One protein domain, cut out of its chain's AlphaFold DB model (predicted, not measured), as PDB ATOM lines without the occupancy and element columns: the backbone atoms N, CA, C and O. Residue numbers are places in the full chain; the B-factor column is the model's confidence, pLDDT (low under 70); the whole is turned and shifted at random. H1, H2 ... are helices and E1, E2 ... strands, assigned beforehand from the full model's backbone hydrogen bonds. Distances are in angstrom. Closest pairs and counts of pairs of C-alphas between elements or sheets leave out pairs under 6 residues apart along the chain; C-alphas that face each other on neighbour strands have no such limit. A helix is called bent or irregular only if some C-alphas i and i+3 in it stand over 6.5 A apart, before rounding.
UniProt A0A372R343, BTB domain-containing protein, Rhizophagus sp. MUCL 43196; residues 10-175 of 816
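What this domain is: This is residues 10 to 175 of the 816 residues of the protein "BTB domain-containing protein" of Rhizophagus sp. MUCL 43196 (UniProt A0A372R343). Two small two-stranded sheets, the hairpin E1 and E2 and the parallel pair E3 and E4, lie between two ends of unequal size: H1 and H2 at one end, and a group of helices at the other, where H5 stands between the pair E3 and E4 and the helices H7 and H8. From H3, on the side of the larger group, the long link of residues 85 to 99 runs back past E3 toward the end with H1, where H4 leads into E4. The printed part has 166 residues with eight named helices and four named strands, in the order H1 H2 E1 E2 E3 H3 H4 E4 H5 H6 H7 H8, and its class is mostly helix. The sheet E1 and E2 is antiparallel. The whole is compact, with a radius of gyration of the C-alphas of 17.0 A and spans of 44 by 35 by 31 A.

Where its parts are: Find C-alpha 48 at (-22.790, -51.103, -37.211); from there E1 runs over residues 48 to 52, and E2 comes back over residues 58 to 61, each 10.0 A long. Next look for the short strands E3, residues 68 to 70, and E4, residues 106 to 108. Before E1 come H1, residues 22 to 34 and 18.4 A long, and H2, residues 41 to 44. Between E3 and E4 you meet H3, residues 79 to 84, and H4, residues 100 to 104. Find C-alpha 111 at (-37.837, -31.128, -47.896), where H5 begins its 20.1 A to residue 124. H6 holds residues 129 to 134. H7, residues 139 to 160, is the longest helix, 26.7 A from end to end; it is irregular, with C-alphas 151 and 154 8.1 A apart, and has a kink of 71 degrees near residue 154. H8, residues 164 to 171, ends at C-alpha 171, (-48.427, -37.954, -54.563).

How they stand to each other: Start at the hairpin E1 and E2, antiparallel at 131 degrees, where N 52 and O 58 are 2.8 A apart, within hydrogen-bond range. Residues 10 to 11 pair with residues 58 to 59 of E2, antiparallel. Toward H1, the closest C-alphas are those of Leu 25 and Leu 49 of E1, 7.4 A apart. Toward E3, the closest are those of Met 52 of E1 and Leu 68, also 7.4 A apart. E3 and E4 are parallel at 45 degrees, with N 70 and O 107 at 2.8 A; with H3 and H4 they form a strand-helix-strand unit, two parallel neighbour strands with helices between them in the chain. H2 and H4 are close but not clearly touching, Leu 41 and Asn 101 having the closest C-alphas at 7.9 A. Beyond E3, its Leu 69 and Ala 117 of H5 have the closest C-alphas, 7.4 A apart. H5 is the hub, touching three helices. With residues 115 to 119 alone it touches H8, about perpendicular at 88 degrees, closest at the C-alphas of Lys 119 and Thr 169, 6.5 A. With residues 111 to 112 alone it touches H7, closest at Ile 112 and Leu 156, whose C-alphas are 6.3 A apart. H5 and H6 only just touch, only at the corner, with 3 pairs of C-alphas within 8 A, the closest those of Cys 122 and Met 129 at 6.2 A. H3 is close to H5 but not clearly touching, at a shallow tilt of 16 degrees, the same way; their closest C-alphas, of Leu 82 and Leu 118, are 7.8 A apart. In H1, H3, H4, H5, H6 and H8 every O i to N i+4 pair is within hydrogen-bond range, in H7 16 of 18 are, and H2 is too short for such a pair.

The domain as a whole: Look for the two C-alphas farthest apart at Lys 38 and Asp 139, 50.2 A. The printed part has no cut, and the link from H3 to H4 is long. The mean pLDDT of the printed part is 86.1; residues 35 to 39, residue 96 and residues 135 to 136 are under 70.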
ATOM      1  N   LEU A  10     -27.813 -53.246 -34.645       89.44
ATOM      2  CA  LEU A  10     -27.399 -53.745 -33.336       89.44
ATOM      3  C   LEU A  10     -28.064 -52.887 -32.256       89.44
ATOM      4  O   LEU A  10     -27.920 -51.666 -32.283       89.44
ATOM      5  N   GLU A  11     -28.776 -53.511 -31.314       86.44
ATOM      6  CA  GLU A  11     -29.333 -52.804 -30.154       86.44
ATOM      7  C   GLU A  11     -28.226 -52.047 -29.416       86.44
ATOM      8  O   GLU A  11     -27.140 -52.582 -29.175       86.44
ATOM      9  N   TRP A  12     -28.489 -50.781 -29.094       87.94
ATOM     10  CA  TRP A  12     -27.477 -49.887 -28.557       87.94
ATOM     11  C   TRP A  12     -28.006 -49.129 -27.349       87.94
ATOM     12  O   TRP A  12     -28.970 -48.374 -27.451       87.94
ATOM     13  N   ASP A  13     -27.338 -49.307 -26.212       87.56
ATOM     14  CA  ASP A  13     -27.562 -48.495 -25.021       87.56
ATOM     15  C   ASP A  13     -26.438 -47.447 -24.912       87.56
ATOM     16  O   ASP A  13     -25.321 -47.776 -24.493       87.56
ATOM     17  N   PRO A  14     -26.674 -46.188 -25.326       85.88
ATOM     18  CA  PRO A  14     -25.644 -45.152 -25.303       85.88
ATOM     19  C   PRO A  14     -25.131 -44.850 -23.890       85.88
ATOM     20  O   PRO A  14     -23.955 -44.489 -23.755       85.88
ATOM     21  N   ASP A  15     -25.984 -45.023 -22.875       87.50
ATOM     22  CA  ASP A  15     -25.713 -44.724 -21.465       87.50
ATOM     23  C   ASP A  15     -25.339 -45.983 -20.656       87.50
ATOM     24  O   ASP A  15     -25.032 -45.899 -19.465       87.50
ATOM     25  N   GLY A  16     -25.319 -47.146 -21.311       84.50
ATOM     26  CA  GLY A  16     -25.001 -48.431 -20.706       84.50
ATOM     27  C   GLY A  16     -23.531 -48.585 -20.302       84.50
ATOM     28  O   GLY A  16     -22.603 -48.043 -20.912       84.50
ATOM     29  N   GLU A  17     -23.289 -49.407 -19.279       81.69
ATOM     30  CA  GLU A  17     -21.931 -49.725 -18.809       81.69
ATOM     31  C   GLU A  17     -21.188 -50.711 -19.733       81.69
ATOM     32  O   GLU A  17     -19.959 -50.803 -19.685       81.69
ATOM     33  N   SER A  18     -21.914 -51.433 -20.598       82.56
ATOM     34  CA  SER A  18     -21.348 -52.404 -21.542       82.56
ATOM     35  C   SER A  18     -21.054 -51.786 -22.915       82.56
ATOM     36  O   SER A  18     -21.744 -50.884 -23.375       82.56
ATOM     37  N   ILE A  19     -19.983 -52.252 -23.565       81.38
ATOM     38  CA  ILE A  19     -19.628 -51.855 -24.936       81.38
ATOM     39  C   ILE A  19     -20.479 -52.690 -25.912       81.38
ATOM     40  O   ILE A  19     -20.550 -53.904 -25.718       81.38
ATOM     41  N   PRO A  20     -21.051 -52.098 -26.979       85.62
ATOM     42  CA  PRO A  20     -20.845 -50.720 -27.433       85.62
ATOM     43  C   PRO A  20     -21.709 -49.679 -26.696       85.62
ATOM     44  O   PRO A  20     -22.925 -49.778 -26.695       85.62
ATOM     45  N   ASN A  21     -21.072 -48.632 -26.152       86.94
ATOM     46  CA  ASN A  21     -21.717 -47.445 -25.559       86.94
ATOM     47  C   ASN A  21     -21.175 -46.149 -26.193       86.94
ATOM     48  O   ASN A  21     -20.266 -46.190 -27.030       86.94
ATOM     49  N   LYS A  22     -21.712 -44.983 -25.814       87.25
ATOM     50  CA  LYS A  22     -21.353 -43.694 -26.437       87.25
ATOM     51  C   LYS A  22     -19.863 -43.355 -26.339       87.25
ATOM     52  O   LYS A  22     -19.255 -42.974 -27.333       87.25
ATOM     53  N   ILE A  23     -19.245 -43.559 -25.171       87.50
ATOM     54  CA  ILE A  23     -17.814 -43.270 -24.956       87.50
ATOM     55  C   ILE A  23     -16.937 -44.126 -25.876       87.50
ATOM     56  O   ILE A  23     -15.915 -43.659 -26.388       87.50
ATOM     57  N   TRP A  24     -17.304 -45.395 -26.066       89.38
ATOM     58  CA  TRP A  24     -16.618 -46.280 -27.000       89.38
ATOM     59  C   TRP A  24     -16.769 -45.789 -28.444       89.38
ATOM     60  O   TRP A  24     -15.763 -45.657 -29.144       89.38
ATOM     61  N   LEU A  25     -17.987 -45.442 -28.858       88.25
ATOM     62  CA  LEU A  25     -18.283 -44.983 -30.212       88.25
ATOM     63  C   LEU A  25     -17.542 -43.677 -30.557       88.25
ATOM     64  O   LEU A  25     -16.908 -43.587 -31.610       88.25
ATOM     65  N   ASP A  26     -17.526 -42.707 -29.640       86.81
ATOM     66  CA  ASP A  26     -16.812 -41.432 -29.796       86.81
ATOM     67  C   ASP A  26     -15.298 -41.642 -29.963       86.81
ATOM     68  O   ASP A  26     -14.643 -40.968 -30.764       86.81
ATOM     69  N   LYS A  27     -14.715 -42.611 -29.241       86.31
ATOM     70  CA  LYS A  27     -13.297 -42.979 -29.393       86.31
ATOM     71  C   LYS A  27     -13.018 -43.593 -30.762       86.31
ATOM     72  O   LYS A  27     -12.020 -43.218 -31.379       86.31
ATOM     73  N   ILE A  28     -13.879 -44.496 -31.238       85.56
ATOM     74  CA  ILE A  28     -13.760 -45.099 -32.572       85.56
ATOM     75  C   ILE A  28     -13.792 -44.007 -33.643       85.56
ATOM     76  O   ILE A  28     -12.856 -43.896 -34.436       85.56
ATOM     77  N   TRP A  29     -14.788 -43.122 -33.609       84.62
ATOM     78  CA  TRP A  29     -14.886 -42.030 -34.576       84.62
ATOM     79  C   TRP A  29     -13.764 -40.994 -34.441       84.62
ATOM     80  O   TRP A  29     -13.312 -40.467 -35.453       84.62
ATOM     81  N   SER A  30     -13.218 -40.748 -33.244       82.38
ATOM     82  CA  SER A  30     -12.022 -39.904 -33.069       82.38
ATOM     83  C   SER A  30     -10.779 -40.486 -33.758       82.38
ATOM     84  O   SER A  30      -9.963 -39.734 -34.294       82.38
ATOM     85  N   ILE A  31     -10.629 -41.815 -33.767       81.12
ATOM     86  CA  ILE A  31      -9.532 -42.512 -34.460       81.12
ATOM     87  C   ILE A  31      -9.749 -42.475 -35.976       81.12
ATOM     88  O   ILE A  31      -8.825 -42.136 -36.723       81.12
ATOM     89  N   LEU A  32     -10.970 -42.777 -36.427       78.69
ATOM     90  CA  LEU A  32     -11.334 -42.762 -37.844       78.69
ATOM     91  C   LEU A  32     -11.180 -41.352 -38.436       78.69
ATOM     92  O   LEU A  32     -10.479 -41.175 -39.428       78.69
ATOM     93  N   ASN A  33     -11.690 -40.313 -37.773       74.88
ATOM     94  CA  ASN A  33     -11.595 -38.931 -38.255       74.88
ATOM     95  C   ASN A  33     -10.147 -38.409 -38.370       74.88
ATOM     96  O   ASN A  33      -9.882 -37.524 -39.179       74.88
ATOM     97  N   LYS A  34      -9.188 -38.958 -37.607       73.75
ATOM     98  CA  LYS A  34      -7.750 -38.628 -37.730       73.75
ATOM     99  C   LYS A  34      -7.054 -39.339 -38.895       73.75
ATOM    100  O   LYS A  34      -5.956 -38.940 -39.270       73.75
ATOM    101  N   SER A  35      -7.676 -40.380 -39.451       66.25
ATOM    102  CA  SER A  35      -7.097 -41.297 -40.444       66.25
ATOM    103  C   SER A  35      -7.725 -41.141 -41.840       66.25
ATOM    104  O   SER A  35      -7.623 -42.054 -42.660       66.25
ATOM    105  N   ALA A  36      -8.377 -39.999 -42.097       58.91
ATOM    106  CA  ALA A  36      -9.338 -39.762 -43.183       58.91
ATOM    107  C   ALA A  36      -8.877 -40.154 -44.606       58.91
ATOM    108  O   ALA A  36      -9.717 -40.529 -45.418       58.91
ATOM    109  N   ASP A  37      -7.572 -40.160 -44.897       59.72
ATOM    110  CA  ASP A  37      -7.041 -40.446 -46.242       59.72
ATOM    111  C   ASP A  37      -6.832 -41.951 -46.546       59.72
ATOM    112  O   ASP A  37      -6.423 -42.300 -47.653       59.72
ATOM    113  N   LYS A  38      -7.056 -42.864 -45.582       62.94
ATOM    114  CA  LYS A  38      -6.756 -44.315 -45.717       62.94
ATOM    115  C   LYS A  38      -7.884 -45.268 -45.293       62.94
ATOM    116  O   LYS A  38      -7.631 -46.457 -45.108       62.94
ATOM    117  N   ILE A  39      -9.105 -44.774 -45.094       67.69
ATOM    118  CA  ILE A  39     -10.224 -45.608 -44.631       67.69
ATOM    119  C   ILE A  39     -10.825 -46.382 -45.808       67.69
ATOM    120  O   ILE A  39     -11.358 -45.778 -46.736       67.69
ATOM    121  N   ASP A  40     -10.783 -47.715 -45.741       73.94
ATOM    122  CA  ASP A  40     -11.570 -48.569 -46.634       73.94
ATOM    123  C   ASP A  40     -13.030 -48.594 -46.163       73.94
ATOM    124  O   ASP A  40     -13.396 -49.253 -45.186       73.94
ATOM    125  N   LEU A  41     -13.868 -47.830 -46.857       71.81
ATOM    126  CA  LEU A  41     -15.290 -47.708 -46.555       71.81
ATOM    127  C   LEU A  41     -16.076 -48.993 -46.823       71.81
ATOM    128  O   LEU A  41     -17.089 -49.220 -46.162       71.81
ATOM    129  N   ASN A  42     -15.612 -49.850 -47.735       75.00
ATOM    130  CA  ASN A  42     -16.266 -51.131 -47.987       75.00
ATOM    131  C   ASN A  42     -16.102 -52.057 -46.783       75.00
ATOM    132  O   ASN A  42     -17.052 -52.734 -46.415       75.00
ATOM    133  N   GLU A  43     -14.944 -52.033 -46.121       79.81
ATOM    134  CA  GLU A  43     -14.749 -52.764 -44.867       79.81
ATOM    135  C   GLU A  43     -15.458 -52.085 -43.687       79.81
ATOM    136  O   GLU A  43     -16.088 -52.765 -42.876       79.81
ATOM    137  N   LEU A  44     -15.443 -50.747 -43.609       81.88
ATOM    138  CA  LEU A  44     -16.095 -50.009 -42.520       81.88
ATOM    139  C   LEU A  44     -17.628 -50.167 -42.529       81.88
ATOM    140  O   LEU A  44     -18.233 -50.330 -41.471       81.88
ATOM    141  N   SER A  45     -18.249 -50.174 -43.712       81.56
ATOM    142  CA  SER A  45     -19.699 -50.363 -43.895       81.56
ATOM    143  C   SER A  45     -20.209 -51.736 -43.443       81.56
ATOM    144  O   SER A  45     -21.410 -51.915 -43.260       81.56
ATOM    145  N   ARG A  46     -19.322 -52.714 -43.193       83.69
ATOM    146  CA  ARG A  46     -19.700 -54.040 -42.670       83.69
ATOM    147  C   ARG A  46     -20.066 -54.008 -41.184       83.69
ATOM    148  O   ARG A  46     -20.718 -54.942 -40.710       83.69
ATOM    149  N   TYR A  47     -19.667 -52.954 -40.474       87.62
ATOM    150  CA  TYR A  47     -19.850 -52.799 -39.036       87.62
ATOM    151  C   TYR A  47     -20.958 -51.785 -38.704       87.62
ATOM    152  O   TYR A  47     -21.041 -50.737 -39.353       87.62
ATOM    153  N   PRO A  48     -21.790 -52.051 -37.680       88.31
ATOM    154  CA  PRO A  48     -22.790 -51.103 -37.211       88.31
ATOM    155  C   PRO A  48     -22.122 -49.986 -36.395       88.31
ATOM    156  O   PRO A  48     -21.861 -50.139 -35.204       88.31
ATOM    157  N   LEU A  49     -21.774 -48.881 -37.055       88.19
ATOM    158  CA  LEU A  49     -20.997 -47.773 -36.476       88.19
ATOM    159  C   LEU A  49     -21.721 -46.424 -36.520       88.19
ATOM    160  O   LEU A  49     -21.217 -45.447 -35.965       88.19
ATOM    161  N   LEU A  50     -22.877 -46.346 -37.176       89.56
ATOM    162  CA  LEU A  50     -23.675 -45.133 -37.250       89.56
ATOM    163  C   LEU A  50     -24.801 -45.201 -36.206       89.56
ATOM    164  O   LEU A  50     -25.618 -46.120 -36.267       89.56
ATOM    165  N   PRO A  51     -24.867 -44.269 -35.240       90.94
ATOM    166  CA  PRO A  51     -25.915 -44.281 -34.229       90.94
ATOM    167  C   PRO A  51     -27.245 -43.787 -34.807       90.94
ATOM    168  O   PRO A  51     -27.354 -42.638 -35.238       90.94
ATOM    169  N   MET A  52     -28.267 -44.636 -34.771       91.06
ATOM    170  CA  MET A  52     -29.669 -44.272 -34.941       91.06
ATOM    171  C   MET A  52     -30.256 -43.977 -33.559       91.06
ATOM    172  O   MET A  52     -30.210 -44.824 -32.673       91.06
ATOM    173  N   VAL A  53     -30.776 -42.767 -33.369       88.94
ATOM    174  CA  VAL A  53     -31.330 -42.298 -32.087       88.94
ATOM    175  C   VAL A  53     -32.845 -42.508 -32.029       88.94
ATOM    176  O   VAL A  53     -33.398 -42.749 -30.964       88.94
ATOM    177  N   ASN A  54     -33.531 -42.410 -33.171       86.75
ATOM    178  CA  ASN A  54     -34.972 -42.642 -33.289       86.75
ATOM    179  C   ASN A  54     -35.277 -43.428 -34.576       86.75
ATOM    180  O   ASN A  54     -34.550 -43.232 -35.556       86.75
ATOM    181  N   PRO A  55     -36.321 -44.282 -34.601       82.19
ATOM    182  CA  PRO A  55     -37.333 -44.498 -33.548       82.19
ATOM    183  C   PRO A  55     -36.852 -45.324 -32.341       82.19
ATOM    184  O   PRO A  55     -37.503 -45.331 -31.301       82.19
ATOM    185  N   SER A  56     -35.694 -45.977 -32.444       85.62
ATOM    186  CA  SER A  56     -35.065 -46.740 -31.361       85.62
ATOM    187  C   SER A  56     -33.551 -46.555 -31.372       85.62
ATOM    188  O   SER A  56     -32.964 -46.428 -32.446       85.62
ATOM    189  N   ASN A  57     -32.915 -46.599 -30.198       89.81
ATOM    190  CA  ASN A  57     -31.458 -46.531 -30.098       89.81
ATOM    191  C   ASN A  57     -30.817 -47.809 -30.661       89.81
ATOM    192  O   ASN A  57     -30.876 -48.882 -30.057       89.81
ATOM    193  N   MET A  58     -30.201 -47.687 -31.833       90.38
ATOM    194  CA  MET A  58     -29.506 -48.776 -32.515       90.38
ATOM    195  C   MET A  58     -28.212 -48.265 -33.140       90.38
ATOM    196  O   MET A  58     -28.112 -47.112 -33.547       90.38
ATOM    197  N   LEU A  59     -27.222 -49.137 -33.269       90.00
ATOM    198  CA  LEU A  59     -26.100 -48.922 -34.172       90.00
ATOM    199  C   LEU A  59     -26.406 -49.601 -35.498       90.00
ATOM    200  O   LEU A  59     -26.748 -50.783 -35.532       90.00
ATOM    201  N   ILE A  60     -26.244 -48.871 -36.594       90.44
ATOM    202  CA  ILE A  60     -26.469 -49.387 -37.941       90.44
ATOM    203  C   ILE A  60     -25.233 -49.260 -38.812       90.44
ATOM    204  O   ILE A  60     -24.311 -48.483 -38.540       90.44
ATOM    205  N   ARG A  61     -25.199 -50.067 -39.869       90.44
ATOM    206  CA  ARG A  61     -24.160 -49.978 -40.894       90.44
ATOM    207  C   ARG A  61     -24.210 -48.639 -41.617       90.44
ATOM    208  O   ARG A  61     -25.266 -48.034 -41.767       90.44
ATOM    209  N   LEU A  62     -23.049 -48.210 -42.095       87.12
ATOM    210  CA  LEU A  62     -22.951 -47.086 -43.019       87.12
ATOM    211  C   LEU A  62     -23.493 -47.539 -44.376       87.12
ATOM    212  O   LEU A  62     -22.837 -48.316 -45.068       87.12
ATOM    213  N   ASP A  63     -24.684 -47.068 -44.725       85.62
ATOM    214  CA  ASP A  63     -25.362 -47.381 -45.978       85.62
ATOM    215  C   ASP A  63     -25.632 -46.077 -46.739       85.62
ATOM    216  O   ASP A  63     -26.136 -45.108 -46.171       85.62
ATOM    217  N   MET A  64     -25.212 -46.012 -48.003       84.56
ATOM    218  CA  MET A  64     -25.450 -44.842 -48.860       84.56
ATOM    219  C   MET A  64     -26.825 -44.900 -49.530       84.56
ATOM    220  O   MET A  64     -27.338 -43.860 -49.935       84.56
ATOM    221  N   ASP A  65     -27.412 -46.093 -49.641       83.50
ATOM    222  CA  ASP A  65     -28.730 -46.305 -50.235       83.50
ATOM    223  C   ASP A  65     -29.851 -46.194 -49.175       83.50
ATOM    224  O   ASP A  65     -31.004 -45.923 -49.518       83.50
ATOM    225  N   ASP A  66     -29.507 -46.320 -47.883       86.12
ATOM    226  CA  ASP A  66     -30.397 -46.107 -46.725       86.12
ATOM    227  C   ASP A  66     -29.845 -45.075 -45.709       86.12
ATOM    228  O   ASP A  66     -29.537 -45.423 -44.564       86.12
ATOM    229  N   PRO A  67     -29.681 -43.795 -46.098       91.00
ATOM    230  CA  PRO A  67     -29.102 -42.790 -45.214       91.00
ATOM    231  C   PRO A  67     -30.060 -42.310 -44.117       91.00
ATOM    232  O   PRO A  67     -31.270 -42.141 -44.333       91.00
ATOM    233  N   LEU A  68     -29.486 -42.006 -42.949       91.62
ATOM    234  CA  LEU A  68     -30.203 -41.463 -41.789       91.62
ATOM    235  C   LEU A  68     -30.413 -39.956 -41.899       91.62
ATOM    236  O   LEU A  68     -29.525 -39.236 -42.351       91.62
ATOM    237  N   LEU A  69     -31.540 -39.450 -41.400       92.62
ATOM    238  CA  LEU A  69     -31.742 -38.005 -41.289       92.62
ATOM    239  C   LEU A  69     -31.026 -37.441 -40.058       92.62
ATOM    240  O   LEU A  69     -31.210 -37.911 -38.936       92.62
ATOM    241  N   TYR A  70     -30.245 -36.384 -40.252       90.75
ATOM    242  CA  TYR A  70     -29.640 -35.634 -39.156       90.75
ATOM    243  C   TYR A  70     -30.690 -34.795 -38.422       90.75
ATOM    244  O   TYR A  70     -31.420 -34.016 -39.043       90.75
ATOM    245  N   ILE A  71     -30.728 -34.920 -37.093       84.62
ATOM    246  CA  ILE A  71     -31.581 -34.116 -36.213       84.62
ATOM    247  C   ILE A  71     -30.982 -32.705 -36.105       84.62
ATOM    248  O   ILE A  71     -29.895 -32.562 -35.543       84.62
ATOM    249  N   PRO A  72     -31.658 -31.648 -36.595       78.19
ATOM    250  CA  PRO A  72     -31.143 -30.287 -36.478       78.19
ATOM    251  C   PRO A  72     -31.058 -29.844 -35.012       78.19
ATOM    252  O   PRO A  72     -31.966 -30.127 -34.233       78.19
ATOM    253  N   GLU A  73     -30.031 -29.068 -34.648       74.44
ATOM    254  CA  GLU A  73     -29.840 -28.550 -33.277       74.44
ATOM    255  C   GLU A  73     -31.027 -27.701 -32.778       74.44
ATOM    256  O   GLU A  73     -31.348 -27.711 -31.593       74.44
ATOM    257  N   ASN A  74     -31.725 -27.022 -33.697       74.50
ATOM    258  CA  ASN A  74     -32.913 -26.209 -33.410       74.50
ATOM    259  C   ASN A  74     -34.236 -26.999 -33.503       74.50
ATOM    260  O   ASN A  74     -35.314 -26.414 -33.388       74.50
ATOM    261  N   GLY A  75     -34.167 -28.314 -33.738       75.38
ATOM    262  CA  GLY A  75     -35.319 -29.164 -34.032       75.38
ATOM    263  C   GLY A  75     -35.923 -28.922 -35.422       75.38
ATOM    264  O   GLY A  75     -35.542 -28.010 -36.155       75.38
ATOM    265  N   HIS A  76     -36.881 -29.769 -35.801       85.06
ATOM    266  CA  HIS A  76     -37.702 -29.598 -37.002       85.06
ATOM    267  C   HIS A  76     -39.173 -29.792 -36.623       85.06
ATOM    268  O   HIS A  76     -39.483 -30.678 -35.828       85.06
ATOM    269  N   VAL A  77     -40.093 -29.006 -37.193       86.38
ATOM    270  CA  VAL A  77     -41.526 -29.058 -36.823       86.38
ATOM    271  C   VAL A  77     -42.145 -30.442 -37.045       86.38
ATOM    272  O   VAL A  77     -43.004 -30.872 -36.279       86.38
ATOM    273  N   LEU A  78     -41.663 -31.159 -38.063       90.56
ATOM    274  CA  LEU A  78     -42.098 -32.521 -38.374       90.56
ATOM    275  C   LEU A  78     -41.343 -33.606 -37.603       90.56
ATOM    276  O   LEU A  78     -41.701 -34.766 -37.731       90.56
ATOM    277  N   TYR A  79     -40.306 -33.277 -36.829       89.25
ATOM    278  CA  TYR A  79     -39.456 -34.289 -36.198       89.25
ATOM    279  C   TYR A  79     -40.245 -35.320 -35.363       89.25
ATOM    280  O   TYR A  79     -40.075 -36.505 -35.631       89.25
ATOM    281  N   PRO A  80     -41.164 -34.930 -34.451       88.38
ATOM    282  CA  PRO A  80     -41.951 -35.908 -33.691       88.38
ATOM    283  C   PRO A  80     -42.808 -36.819 -34.585       88.38
ATOM    284  O   PRO A  80     -42.885 -38.017 -34.351       88.38
ATOM    285  N   ILE A  81     -43.379 -36.251 -35.649       91.50
ATOM    286  CA  ILE A  81     -44.261 -36.943 -36.600       91.50
ATOM    287  C   ILE A  81     -43.468 -37.953 -37.428       91.50
ATOM    288  O   ILE A  81     -43.891 -39.081 -37.632       91.50
ATOM    289  N   LEU A  82     -42.291 -37.552 -37.911       90.81
ATOM    290  CA  LEU A  82     -41.428 -38.421 -38.703       90.81
ATOM    291  C   LEU A  82     -40.915 -39.595 -37.859       90.81
ATOM    292  O   LEU A  82     -40.823 -40.701 -38.377       90.81
ATOM    293  N   VAL A  83     -40.639 -39.385 -36.566       89.31
ATOM    294  CA  VAL A  83     -40.298 -40.478 -35.638       89.31
ATOM    295  C   VAL A  83     -41.464 -41.461 -35.480       89.31
ATOM    296  O   VAL A  83     -41.240 -42.667 -35.548       89.31
ATOM    297  N   GLU A  84     -42.699 -40.970 -35.333       89.12
ATOM    298  CA  GLU A  84     -43.910 -41.811 -35.311       89.12
ATOM    299  C   GLU A  84     -44.123 -42.568 -36.638       89.12
ATOM    300  O   GLU A  84     -44.608 -43.694 -36.633       89.12
ATOM    301  N   LEU A  85     -43.697 -42.004 -37.771       90.00
ATOM    302  CA  LEU A  85     -43.694 -42.652 -39.093       90.00
ATOM    303  C   LEU A  85     -42.444 -43.520 -39.353       90.00
ATOM    304  O   LEU A  85     -42.096 -43.771 -40.505       90.00
ATOM    305  N   GLU A  86     -41.751 -43.953 -38.296       89.25
ATOM    306  CA  GLU A  86     -40.575 -44.839 -38.346       89.25
ATOM    307  C   GLU A  86     -39.392 -44.297 -39.170       89.25
ATOM    308  O   GLU A  86     -38.498 -45.043 -39.588       89.25
ATOM    309  N   VAL A  87     -39.336 -42.981 -39.391       91.00
ATOM    310  CA  VAL A  87     -38.195 -42.347 -40.051       91.00
ATOM    311  C   VAL A  87     -36.985 -42.408 -39.130       91.00
ATOM    312  O   VAL A  87     -37.036 -42.050 -37.952       91.00
ATOM    313  N   ARG A  88     -35.867 -42.864 -39.695       91.12
ATOM    314  CA  ARG A  88     -34.638 -43.149 -38.961       91.12
ATOM    315  C   ARG A  88     -33.777 -41.892 -38.847       91.12
ATOM    316  O   ARG A  88     -33.381 -41.301 -39.855       91.12
ATOM    317  N   PHE A  89     -33.461 -41.500 -37.616       91.75
ATOM    318  CA  PHE A  89     -32.712 -40.280 -37.314       91.75
ATOM    319  C   PHE A  89     -31.385 -40.551 -36.613       91.75
ATOM    320  O   PHE A  89     -31.271 -41.470 -35.804       91.75
ATOM    321  N   THR A  90     -30.405 -39.678 -36.843       90.69
ATOM    322  CA  THR A  90     -29.125 -39.647 -36.131       90.69
ATOM    323  C   THR A  90     -28.826 -38.256 -35.577       90.69
ATOM    324  O   THR A  90     -29.184 -37.236 -36.166       90.69
ATOM    325  N   ASN A  91     -28.136 -38.200 -34.443       87.50
ATOM    326  CA  ASN A  91     -27.528 -36.973 -33.922       87.50
ATOM    327  C   ASN A  91     -26.058 -36.821 -34.354       87.50
ATOM    328  O   ASN A  91     -25.399 -35.860 -33.957       87.50
ATOM    329  N   MET A  92     -25.535 -37.761 -35.144       86.50
ATOM    330  CA  MET A  92     -24.172 -37.726 -35.643       86.50
ATOM    331  C   MET A  92     -24.108 -36.924 -36.942       86.50
ATOM    332  O   MET A  92     -24.839 -37.195 -37.888       86.50
ATOM    333  N   SER A  93     -23.199 -35.955 -37.001       82.44
ATOM    334  CA  SER A  93     -22.851 -35.242 -38.228       82.44
ATOM    335  C   SER A  93     -21.380 -35.463 -38.567       82.44
ATOM    336  O   SER A  93     -20.525 -35.621 -37.693       82.44
ATOM    337  N   PHE A  94     -21.077 -35.487 -39.862       81.12
ATOM    338  CA  PHE A  94     -19.706 -35.579 -40.349       81.12
ATOM    339  C   PHE A  94     -19.139 -34.183 -40.616       81.12
ATOM    340  O   PHE A  94     -19.838 -33.290 -41.091       81.12
ATOM    341  N   HIS A  95     -17.849 -33.991 -40.327       73.38
ATOM    342  CA  HIS A  95     -17.152 -32.745 -40.645       73.38
ATOM    343  C   HIS A  95     -17.069 -32.561 -42.170       73.38
ATOM    344  O   HIS A  95     -16.887 -33.534 -42.890       73.38
ATOM    345  N   GLU A  96     -17.077 -31.321 -42.668       68.75
ATOM    346  CA  GLU A  96     -17.014 -31.013 -44.117       68.75
ATOM    347  C   GLU A  96     -15.816 -31.634 -44.863       68.75
ATOM    348  O   GLU A  96     -15.856 -31.798 -46.078       68.75
ATOM    349  N   LYS A  97     -14.748 -31.992 -44.136       71.25
ATOM    350  CA  LYS A  97     -13.532 -32.623 -44.674       71.25
ATOM    351  C   LYS A  97     -13.579 -34.157 -44.642       71.25
ATOM    352  O   LYS A  97     -12.602 -34.794 -45.021       71.25
ATOM    353  N   ALA A  98     -14.661 -34.751 -44.136       72.19
ATOM    354  CA  ALA A  98     -14.867 -36.195 -44.150       72.19
ATOM    355  C   ALA A  98     -15.088 -36.694 -45.583       72.19
ATOM    356  O   ALA A  98     -15.559 -35.947 -46.439       72.19
ATOM    357  N   HIS A  99     -14.780 -37.966 -45.829       76.31
ATOM    358  CA  HIS A  99     -14.937 -38.595 -47.138       76.31
ATOM    359  C   HIS A  99     -16.381 -38.472 -47.666       76.31
ATOM    360  O   HIS A  99     -17.333 -38.698 -46.920       76.31
ATOM    361  N   GLU A 100     -16.553 -38.184 -48.962       75.81
ATOM    362  CA  GLU A 100     -17.858 -37.907 -49.595       75.81
ATOM    363  C   GLU A 100     -18.895 -39.017 -49.339       75.81
ATOM    364  O   GLU A 100     -20.027 -38.746 -48.955       75.81
ATOM    365  N   ASN A 101     -18.496 -40.282 -49.470       78.56
ATOM    366  CA  ASN A 101     -19.363 -41.434 -49.187       78.56
ATOM    367  C   ASN A 101     -19.862 -41.508 -47.729       78.56
ATOM    368  O   ASN A 101     -20.989 -41.933 -47.517       78.56
ATOM    369  N   LEU A 102     -19.079 -41.068 -46.731       79.69
ATOM    370  CA  LEU A 102     -19.567 -40.988 -45.341       79.69
ATOM    371  C   LEU A 102     -20.626 -39.899 -45.206       79.69
ATOM    372  O   LEU A 102     -21.643 -40.103 -44.552       79.69
ATOM    373  N   GLN A 103     -20.413 -38.761 -45.872       80.56
ATOM    374  CA  GLN A 103     -21.393 -37.678 -45.901       80.56
ATOM    375  C   GLN A 103     -22.708 -38.116 -46.564       80.56
ATOM    376  O   GLN A 103     -23.758 -37.613 -46.189       80.56
ATOM    377  N   LYS A 104     -22.674 -39.080 -47.495       84.81
ATOM    378  CA  LYS A 104     -23.878 -39.654 -48.119       84.81
ATOM    379  C   LYS A 104     -24.681 -40.569 -47.194       84.81
ATOM    380  O   LYS A 104     -25.857 -40.743 -47.460       84.81
ATOM    381  N   CYS A 105     -24.100 -41.108 -46.117       86.06
ATOM    382  CA  CYS A 105     -24.814 -41.962 -45.154       86.06
ATOM    383  C   CYS A 105     -25.683 -41.173 -44.156       86.06
ATOM    384  O   CYS A 105     -26.478 -41.767 -43.427       86.06
ATOM    385  N   VAL A 106     -25.520 -39.845 -44.087       89.25
ATOM    386  CA  VAL A 106     -26.314 -38.963 -43.222       89.25
ATOM    387  C   VAL A 106     -26.800 -37.753 -44.014       89.25
ATOM    388  O   VAL A 106     -26.026 -36.893 -44.426       89.25
ATOM    389  N   GLU A 107     -28.110 -37.654 -44.183       91.25
ATOM    390  CA  GLU A 107     -28.767 -36.593 -44.932       91.25
ATOM    391  C   GLU A 107     -29.212 -35.444 -44.020       91.25
ATOM    392  O   GLU A 107     -29.757 -35.638 -42.933       91.25
ATOM    393  N   LYS A 108     -29.046 -34.201 -44.489       89.62
ATOM    394  CA  LYS A 108     -29.668 -33.039 -43.835       89.62
ATOM    395  C   LYS A 108     -31.191 -33.136 -43.946       89.62
ATOM    396  O   LYS A 108     -31.704 -33.557 -44.983       89.62
ATOM    397  N   CYS A 109     -31.900 -32.664 -42.923       88.38
ATOM    398  CA  CYS A 109     -33.363 -32.582 -42.894       88.38
ATOM    399  C   CYS A 109     -33.878 -31.475 -43.842       88.38
ATOM    400  O   CYS A 109     -34.229 -30.379 -43.414       88.38
ATOM    401  N   THR A 110     -33.828 -31.734 -45.152       91.38
ATOM    402  CA  THR A 110     -34.365 -30.870 -46.220       91.38
ATOM    403  C   THR A 110     -35.699 -31.427 -46.726       91.38
ATOM    404  O   THR A 110     -35.941 -32.622 -46.551       91.38
ATOM    405  N   PRO A 111     -36.549 -30.633 -47.406       91.81
ATOM    406  CA  PRO A 111     -37.837 -31.128 -47.896       91.81
ATOM    407  C   PRO A 111     -37.743 -32.355 -48.798       91.81
ATOM    408  O   PRO A 111     -38.493 -33.309 -48.615       91.81
ATOM    409  N   ILE A 112     -36.768 -32.380 -49.705       93.75
ATOM    410  CA  ILE A 112     -36.532 -33.517 -50.603       93.75
ATOM    411  C   ILE A 112     -36.126 -34.761 -49.797       93.75
ATOM    412  O   ILE A 112     -36.698 -35.837 -49.978       93.75
ATOM    413  N   ASN A 113     -35.187 -34.611 -48.860       92.69
ATOM    414  CA  ASN A 113     -34.702 -35.734 -48.056       92.69
ATOM    415  C   ASN A 113     -35.774 -36.266 -47.100       92.69
ATOM    416  O   ASN A 113     -35.810 -37.464 -46.851       92.69
ATOM    417  N   ILE A 114     -36.684 -35.417 -46.608       93.31
ATOM    418  CA  ILE A 114     -37.824 -35.847 -45.785       93.31
ATOM    419  C   ILE A 114     -38.743 -36.790 -46.576       93.31
ATOM    420  O   ILE A 114     -39.093 -37.857 -46.075       93.31
ATOM    421  N   ILE A 115     -39.094 -36.449 -47.822       94.44
ATOM    422  CA  ILE A 115     -39.930 -37.321 -48.667       94.44
ATOM    423  C   ILE A 115     -39.208 -38.631 -49.002       94.44
ATOM    424  O   ILE A 115     -39.801 -39.707 -48.909       94.44
ATOM    425  N   ASN A 116     -37.915 -38.564 -49.332       92.69
ATOM    426  CA  ASN A 116     -37.108 -39.759 -49.580       92.69
ATOM    427  C   ASN A 116     -36.985 -40.645 -48.334       92.69
ATOM    428  O   ASN A 116     -37.060 -41.867 -48.442       92.69
ATOM    429  N   ALA A 117     -36.859 -40.053 -47.149       92.06
ATOM    430  CA  ALA A 117     -36.811 -40.799 -45.901       92.06
ATOM    431  C   ALA A 117     -38.140 -41.510 -45.605       92.06
ATOM    432  O   ALA A 117     -38.120 -42.671 -45.204       92.06
ATOM    433  N   LEU A 118     -39.291 -40.885 -45.888       91.88
ATOM    434  CA  LEU A 118     -40.603 -41.543 -45.789       91.88
ATOM    435  C   LEU A 118     -40.740 -42.717 -46.772       91.88
ATOM    436  O   LEU A 118     -41.248 -43.781 -46.416       91.88
ATOM    437  N   LYS A 119     -40.226 -42.563 -47.997       91.50
ATOM    438  CA  LYS A 119     -40.151 -43.655 -48.981       91.50
ATOM    439  C   LYS A 119     -39.341 -44.841 -48.452       91.50
ATOM    440  O   LYS A 119     -39.755 -45.991 -48.602       91.50
ATOM    441  N   ARG A 120     -38.190 -44.571 -47.827       90.31
ATOM    442  CA  ARG A 120     -37.324 -45.595 -47.219       90.31
ATOM    443  C   ARG A 120     -37.968 -46.243 -45.995       90.31
ATOM    444  O   ARG A 120     -37.862 -47.459 -45.837       90.31
ATOM    445  N   ALA A 121     -38.689 -45.471 -45.183       88.50
ATOM    446  CA  ALA A 121     -39.455 -45.987 -44.050       88.50
ATOM    447  C   ALA A 121     -40.517 -47.002 -44.507       88.50
ATOM    448  O   ALA A 121     -40.603 -48.091 -43.940       88.50
ATOM    449  N   CYS A 122     -41.237 -46.727 -45.602       87.44
ATOM    450  CA  CYS A 122     -42.163 -47.690 -46.217       87.44
ATOM    451  C   CYS A 122     -41.458 -48.990 -46.641       87.44
ATOM    452  O   CYS A 122     -41.917 -50.091 -46.334       87.44
ATOM    453  N   ALA A 123     -40.309 -48.875 -47.318       85.50
ATOM    454  CA  ALA A 123     -39.541 -50.039 -47.766       85.50
ATOM    455  C   ALA A 123     -39.021 -50.886 -46.591       85.50
ATOM    456  O   ALA A 123     -39.040 -52.115 -46.662       85.50
ATOM    457  N   SER A 124     -38.587 -50.237 -45.509       82.06
ATOM    458  CA  SER A 124     -38.031 -50.891 -44.318       82.06
ATOM    459  C   SER A 124     -39.095 -51.602 -43.480       82.06
ATOM    460  O   SER A 124     -38.834 -52.669 -42.932       82.06
ATOM    461  N   SER A 125     -40.299 -51.035 -43.415       79.12
ATOM    462  CA  SER A 125     -41.446 -51.570 -42.670       79.12
ATOM    463  C   SER A 125     -42.315 -52.541 -43.485       79.12
ATOM    464  O   SER A 125     -43.350 -52.993 -42.994       79.12
ATOM    465  N   PHE A 126     -41.931 -52.855 -44.734       79.25
ATOM    466  CA  PHE A 126     -42.727 -53.633 -45.700       79.25
ATOM    467  C   PHE A 126     -44.187 -53.152 -45.813       79.25
ATOM    468  O   PHE A 126     -45.100 -53.947 -46.043       79.25
ATOM    469  N   SER A 127     -44.396 -51.845 -45.641       83.75
ATOM    470  CA  SER A 127     -45.707 -51.198 -45.627       83.75
ATOM    471  C   SER A 127     -45.825 -50.217 -46.792       83.75
ATOM    472  O   SER A 127     -44.828 -49.711 -47.306       83.75
ATOM    473  N   ASN A 128     -47.049 -49.938 -47.237       86.50
ATOM    474  CA  ASN A 128     -47.299 -48.817 -48.146       86.50
ATOM    475  C   ASN A 128     -47.495 -47.503 -47.358       86.50
ATOM    476  O   ASN A 128     -47.620 -47.515 -46.131       86.50
ATOM    477  N   MET A 129     -47.529 -46.363 -48.057       88.56
ATOM    478  CA  MET A 129     -47.692 -45.046 -47.417       88.56
ATOM    479  C   MET A 129     -48.973 -44.938 -46.580       88.56
ATOM    480  O   MET A 129     -48.948 -44.374 -45.492       88.56
ATOM    481  N   GLU A 130     -50.081 -45.515 -47.046       86.19
ATOM    482  CA  GLU A 130     -51.352 -45.530 -46.312       86.19
ATOM    483  C   GLU A 130     -51.228 -46.277 -44.972       86.19
ATOM    484  O   GLU A 130     -51.604 -45.760 -43.921       86.19
ATOM    485  N   GLN A 131     -50.624 -47.468 -44.988       86.75
ATOM    486  CA  GLN A 131     -50.398 -48.299 -43.806       86.75
ATOM    487  C   GLN A 131     -49.454 -47.646 -42.796       86.75
ATOM    488  O   GLN A 131     -49.676 -47.791 -41.592       86.75
ATOM    489  N   LEU A 132     -48.427 -46.932 -43.276       87.69
ATOM    490  CA  LEU A 132     -47.466 -46.229 -42.426       87.69
ATOM    491  C   LEU A 132     -48.142 -45.102 -41.624       87.69
ATOM    492  O   LEU A 132     -47.844 -44.910 -40.449       87.69
ATOM    493  N   PHE A 133     -49.087 -44.388 -42.236       88.88
ATOM    494  CA  PHE A 133     -49.777 -43.256 -41.612       88.88
ATOM    495  C   PHE A 133     -50.948 -43.680 -40.711       88.88
ATOM    496  O   PHE A 133     -51.173 -43.069 -39.666       88.88
ATOM    497  N   TYR A 134     -51.669 -44.750 -41.071       78.00
ATOM    498  CA  TYR A 134     -52.910 -45.160 -40.398       78.00
ATOM    499  C   TYR A 134     -52.742 -45.521 -38.912       78.00
ATOM    500  O   TYR A 134     -53.669 -45.349 -38.125       78.00
ATOM    501  N   LYS A 135     -51.578 -46.037 -38.501       67.62
ATOM    502  CA  LYS A 135     -51.379 -46.549 -37.134       67.62
ATOM    503  C   LYS A 135     -50.884 -45.508 -36.130       67.62
ATOM    504  O   LYS A 135     -51.034 -45.732 -34.930       67.62
ATOM    505  N   ASN A 136     -50.297 -44.407 -36.601       69.12
ATOM    506  CA  ASN A 136     -49.308 -43.689 -35.795       69.12
ATOM    507  C   ASN A 136     -49.597 -42.195 -35.584       69.12
ATOM    508  O   ASN A 136     -48.977 -41.616 -34.701       69.12
ATOM    509  N   LEU A 137     -50.527 -41.571 -36.323       85.25
ATOM    510  CA  LEU A 137     -50.702 -40.107 -36.318       85.25
ATOM    511  C   LEU A 137     -52.062 -39.617 -35.803       85.25
ATOM    512  O   LEU A 137     -53.085 -40.281 -35.971       85.25
ATOM    513  N   LYS A 138     -52.085 -38.399 -35.241       86.50
ATOM    514  CA  LYS A 138     -53.311 -37.652 -34.893       86.50
ATOM    515  C   LYS A 138     -53.643 -36.625 -35.978       86.50
ATOM    516  O   LYS A 138     -52.763 -36.180 -36.705       86.50
ATOM    517  N   ASP A 139     -54.885 -36.142 -36.020       84.44
ATOM    518  CA  ASP A 139     -55.351 -35.140 -37.004       84.44
ATOM    519  C   ASP A 139     -54.451 -33.893 -37.101       84.44
ATOM    520  O   ASP A 139     -54.176 -33.385 -38.189       84.44
ATOM    521  N   VAL A 140     -53.932 -33.416 -35.965       87.88
ATOM    522  CA  VAL A 140     -53.018 -32.260 -35.911       87.88
ATOM    523  C   VAL A 140     -51.701 -32.531 -36.652       87.88
ATOM    524  O   VAL A 140     -51.087 -31.604 -37.183       87.88
ATOM    525  N   ASP A 141     -51.255 -33.783 -36.702       90.62
ATOM    526  CA  ASP A 141     -50.008 -34.174 -37.356       90.62
ATOM    527  C   ASP A 141     -50.174 -34.226 -38.880       90.62
ATOM    528  O   ASP A 141     -49.300 -33.740 -39.605       90.62
ATOM    529  N   TYR A 142     -51.341 -34.659 -39.370       90.25
ATOM    530  CA  TYR A 142     -51.714 -34.534 -40.785       90.25
ATOM    531  C   TYR A 142     -51.727 -33.069 -41.247       90.25
ATOM    532  O   TYR A 142     -51.180 -32.750 -42.305       90.25
ATOM    533  N   GLU A 143     -52.283 -32.154 -40.447       89.31
ATOM    534  CA  GLU A 143     -52.296 -30.720 -40.773       89.31
ATOM    535  C   GLU A 143     -50.890 -30.101 -40.787       89.31
ATOM    536  O   GLU A 143     -50.574 -29.298 -41.672       89.31
ATOM    537  N   LYS A 144     -49.999 -30.492 -39.863       91.50
ATOM    538  CA  LYS A 144     -48.591 -30.046 -39.873       91.50
ATOM    539  C   LYS A 144     -47.849 -30.542 -41.111       91.50
ATOM    540  O   LYS A 144     -47.139 -29.756 -41.740       91.50
ATOM    541  N   LEU A 145     -48.026 -31.814 -41.483       92.12
ATOM    542  CA  LEU A 145     -47.442 -32.377 -42.701       92.12
ATOM    543  C   LEU A 145     -47.964 -31.660 -43.944       92.12
ATOM    544  O   LEU A 145     -47.171 -31.238 -44.779       92.12
ATOM    545  N   ARG A 146     -49.276 -31.435 -44.044       91.62
ATOM    546  CA  ARG A 146     -49.857 -30.696 -45.170       91.62
ATOM    547  C   ARG A 146     -49.333 -29.269 -45.241       91.62
ATOM    548  O   ARG A 146     -48.933 -28.828 -46.312       91.62
ATOM    549  N   THR A 147     -49.272 -28.566 -44.113       91.69
ATOM    550  CA  THR A 147     -48.726 -27.200 -44.039       91.69
ATOM    551  C   THR A 147     -47.283 -27.152 -44.535       91.69
ATOM    552  O   THR A 147     -46.930 -26.261 -45.305       91.69
ATOM    553  N   PHE A 148     -46.470 -28.141 -44.158       93.12
ATOM    554  CA  PHE A 148     -45.106 -28.284 -44.652       93.12
ATOM    555  C   PHE A 148     -45.053 -28.512 -46.170       93.12
ATOM    556  O   PHE A 148     -44.362 -27.777 -46.872       93.12
ATOM    557  N   ILE A 149     -45.825 -29.471 -46.695       93.44
ATOM    558  CA  ILE A 149     -45.875 -29.737 -48.141       93.44
ATOM    559  C   ILE A 149     -46.322 -28.495 -48.912       93.44
ATOM    560  O   ILE A 149     -45.749 -28.193 -49.952       93.44
ATOM    561  N   LYS A 150     -47.303 -27.744 -48.401       91.75
ATOM    562  CA  LYS A 150     -47.776 -26.499 -49.022       91.75
ATOM    563  C   LYS A 150     -46.690 -25.431 -49.079       91.75
ATOM    564  O   LYS A 150     -46.559 -24.776 -50.108       91.75
ATOM    565  N   ALA A 151     -45.937 -25.254 -47.995       92.19
ATOM    566  CA  ALA A 151     -44.864 -24.266 -47.925       92.19
ATOM    567  C   ALA A 151     -43.726 -24.584 -48.910       92.19
ATOM    568  O   ALA A 151     -43.175 -23.677 -49.525       92.19
ATOM    569  N   GLU A 152     -43.428 -25.870 -49.102       93.88
ATOM    570  CA  GLU A 152     -42.280 -26.338 -49.886       93.88
ATOM    571  C   GLU A 152     -42.659 -26.862 -51.286       93.88
ATOM    572  O   GLU A 152     -41.814 -27.410 -51.998       93.88
ATOM    573  N   ILE A 153     -43.923 -26.713 -51.707       94.12
ATOM    574  CA  ILE A 153     -44.468 -27.401 -52.890       94.12
ATOM    575  C   ILE A 153     -43.673 -27.117 -54.166       94.12
ATOM    576  O   ILE A 153     -43.434 -28.032 -54.946       94.12
ATOM    577  N   ASP A 154     -43.227 -25.881 -54.385       93.19
ATOM    578  CA  ASP A 154     -42.529 -25.515 -55.621       93.19
ATOM    579  C   ASP A 154     -41.157 -26.199 -55.722       93.19
ATOM    580  O   ASP A 154     -40.804 -26.710 -56.784       93.19
ATOM    581  N   ILE A 155     -40.435 -26.307 -54.601       93.69
ATOM    582  CA  ILE A 155     -39.150 -27.020 -54.519       93.69
ATOM    583  C   ILE A 155     -39.362 -28.520 -54.749       93.69
ATOM    584  O   ILE A 155     -38.618 -29.156 -55.501       93.69
ATOM    585  N   LEU A 156     -40.397 -29.090 -54.123       94.62
ATOM    586  CA  LEU A 156     -40.731 -30.508 -54.244       94.62
ATOM    587  C   LEU A 156     -41.133 -30.875 -55.682       94.62
ATOM    588  O   LEU A 156     -40.660 -31.881 -56.213       94.62
ATOM    589  N   ILE A 157     -41.949 -30.046 -56.340       92.62
ATOM    590  CA  ILE A 157     -42.354 -30.246 -57.737       92.62
ATOM    591  C   ILE A 157     -41.159 -30.092 -58.686       92.62
ATOM    592  O   ILE A 157     -40.998 -30.925 -59.576       92.62
ATOM    593  N   GLU A 158     -40.302 -29.077 -58.512       93.06
ATOM    594  CA  GLU A 158     -39.127 -28.883 -59.377       93.06
ATOM    595  C   GLU A 158     -38.175 -30.088 -59.322       93.06
ATOM    596  O   GLU A 158     -37.659 -30.540 -60.350       93.06
ATOM    597  N   HIS A 159     -37.957 -30.641 -58.127       92.81
ATOM    598  CA  HIS A 159     -37.171 -31.858 -57.969       92.81
ATOM    599  C   HIS A 159     -37.868 -33.058 -58.617       92.81
ATOM    600  O   HIS A 159     -37.267 -33.787 -59.407       92.81
ATOM    601  N   GLY A 160     -39.153 -33.237 -58.336       90.00
ATOM    602  CA  GLY A 160     -39.913 -34.369 -58.833       90.00
ATOM    603  C   GLY A 160     -40.140 -34.384 -60.350       90.00
ATOM    604  O   GLY A 160     -40.276 -35.451 -60.945       90.00
ATOM    605  N   GLN A 161     -40.082 -33.241 -61.036       89.56
ATOM    606  CA  GLN A 161     -40.040 -33.214 -62.506       89.56
ATOM    607  C   GLN A 161     -38.827 -33.971 -63.077       89.56
ATOM    608  O   GLN A 161     -38.883 -34.450 -64.210       89.56
ATOM    609  N   LYS A 162     -37.742 -34.092 -62.299       91.44
ATOM    610  CA  LYS A 162     -36.509 -34.805 -62.664       91.44
ATOM    611  C   LYS A 162     -36.527 -36.270 -62.201       91.44
ATOM    612  O   LYS A 162     -35.829 -37.086 -62.797       91.44
ATOM    613  N   ASP A 163     -37.340 -36.614 -61.197       91.00
ATOM    614  CA  ASP A 163     -37.483 -37.970 -60.648       91.00
ATOM    615  C   ASP A 163     -38.962 -38.377 -60.499       91.00
ATOM    616  O   ASP A 163     -39.676 -37.967 -59.580       91.00
ATOM    617  N   ARG A 164     -39.412 -39.272 -61.391       89.88
ATOM    618  CA  ARG A 164     -40.777 -39.816 -61.364       89.88
ATOM    619  C   ARG A 164     -41.071 -40.582 -60.074       89.88
ATOM    620  O   ARG A 164     -42.158 -40.444 -59.530       89.88
ATOM    621  N   SER A 165     -40.116 -41.365 -59.577       89.81
ATOM    622  CA  SER A 165     -40.321 -42.186 -58.385       89.81
ATOM    623  C   SER A 165     -40.468 -41.325 -57.129       89.81
ATOM    624  O   SER A 165     -41.247 -41.659 -56.233       89.81
ATOM    625  N   PHE A 166     -39.759 -40.194 -57.075       93.00
ATOM    626  CA  PHE A 166     -39.985 -39.160 -56.066       93.00
ATOM    627  C   PHE A 166     -41.397 -38.571 -56.170       93.00
ATOM    628  O   PHE A 166     -42.095 -38.485 -55.162       93.00
ATOM    629  N   MET A 167     -41.853 -38.217 -57.377       93.00
ATOM    630  CA  MET A 167     -43.209 -37.684 -57.566       93.00
ATOM    631  C   MET A 167     -44.299 -38.667 -57.171       93.00
ATOM    632  O   MET A 167     -45.265 -38.257 -56.536       93.00
ATOM    633  N   ASP A 168     -44.152 -39.945 -57.512       91.94
ATOM    634  CA  ASP A 168     -45.113 -40.979 -57.127       91.94
ATOM    635  C   ASP A 168     -45.192 -41.089 -55.596       91.94
ATOM    636  O   ASP A 168     -46.282 -41.143 -55.030       91.94
ATOM    637  N   THR A 169     -44.042 -40.997 -54.918       92.56
ATOM    638  CA  THR A 169     -43.963 -40.957 -53.450       92.56
ATOM    639  C   THR A 169     -44.685 -39.729 -52.891       92.56
ATOM    640  O   THR A 169     -45.549 -39.867 -52.028       92.56
ATOM    641  N   LEU A 170     -44.375 -38.534 -53.401       94.06
ATOM    642  CA  LEU A 170     -44.986 -37.278 -52.961       94.06
ATOM    643  C   LEU A 170     -46.511 -37.284 -53.148       94.06
ATOM    644  O   LEU A 170     -47.244 -36.828 -52.275       94.06
ATOM    645  N   LYS A 171     -46.994 -37.822 -54.273       94.12
ATOM    646  CA  LYS A 171     -48.427 -37.954 -54.563       94.12
ATOM    647  C   LYS A 171     -49.111 -38.968 -53.659       94.12
ATOM    648  O   LYS A 171     -50.253 -38.731 -53.295       94.12
ATOM    649  N   SER A 172     -48.419 -40.045 -53.281       93.50
ATOM    650  CA  SER A 172     -48.951 -41.128 -52.442       93.50
ATOM    651  C   SER A 172     -49.112 -40.783 -50.954       93.50
ATOM    652  O   SER A 172     -49.588 -41.619 -50.192       93.50
ATOM    653  N   LEU A 173     -48.713 -39.580 -50.521       93.25
ATOM    654  CA  LEU A 173     -48.830 -39.152 -49.123       93.25
ATOM    655  C   LEU A 173     -50.306 -39.003 -48.712       93.25
ATOM    656  O   LEU A 173     -50.978 -38.105 -49.230       93.25
ATOM    657  N   PRO A 174     -50.812 -39.799 -47.750       92.31
ATOM    658  CA  PRO A 174     -52.223 -39.821 -47.377       92.31
ATOM    659  C   PRO A 174     -52.553 -38.701 -46.379       92.31
ATOM    660  O   PRO A 174     -52.923 -38.953 -45.238       92.31
ATOM    661  N   ILE A 175     -52.356 -37.445 -46.782       91.62
ATOM    662  CA  ILE A 175     -52.473 -36.268 -45.899       91.62
ATOM    663  C   ILE A 175     -53.628 -35.334 -46.257       91.62
ATOM    664  O   ILE A 175     -53.839 -34.317 -45.586       91.62
TER     665      ILE A 175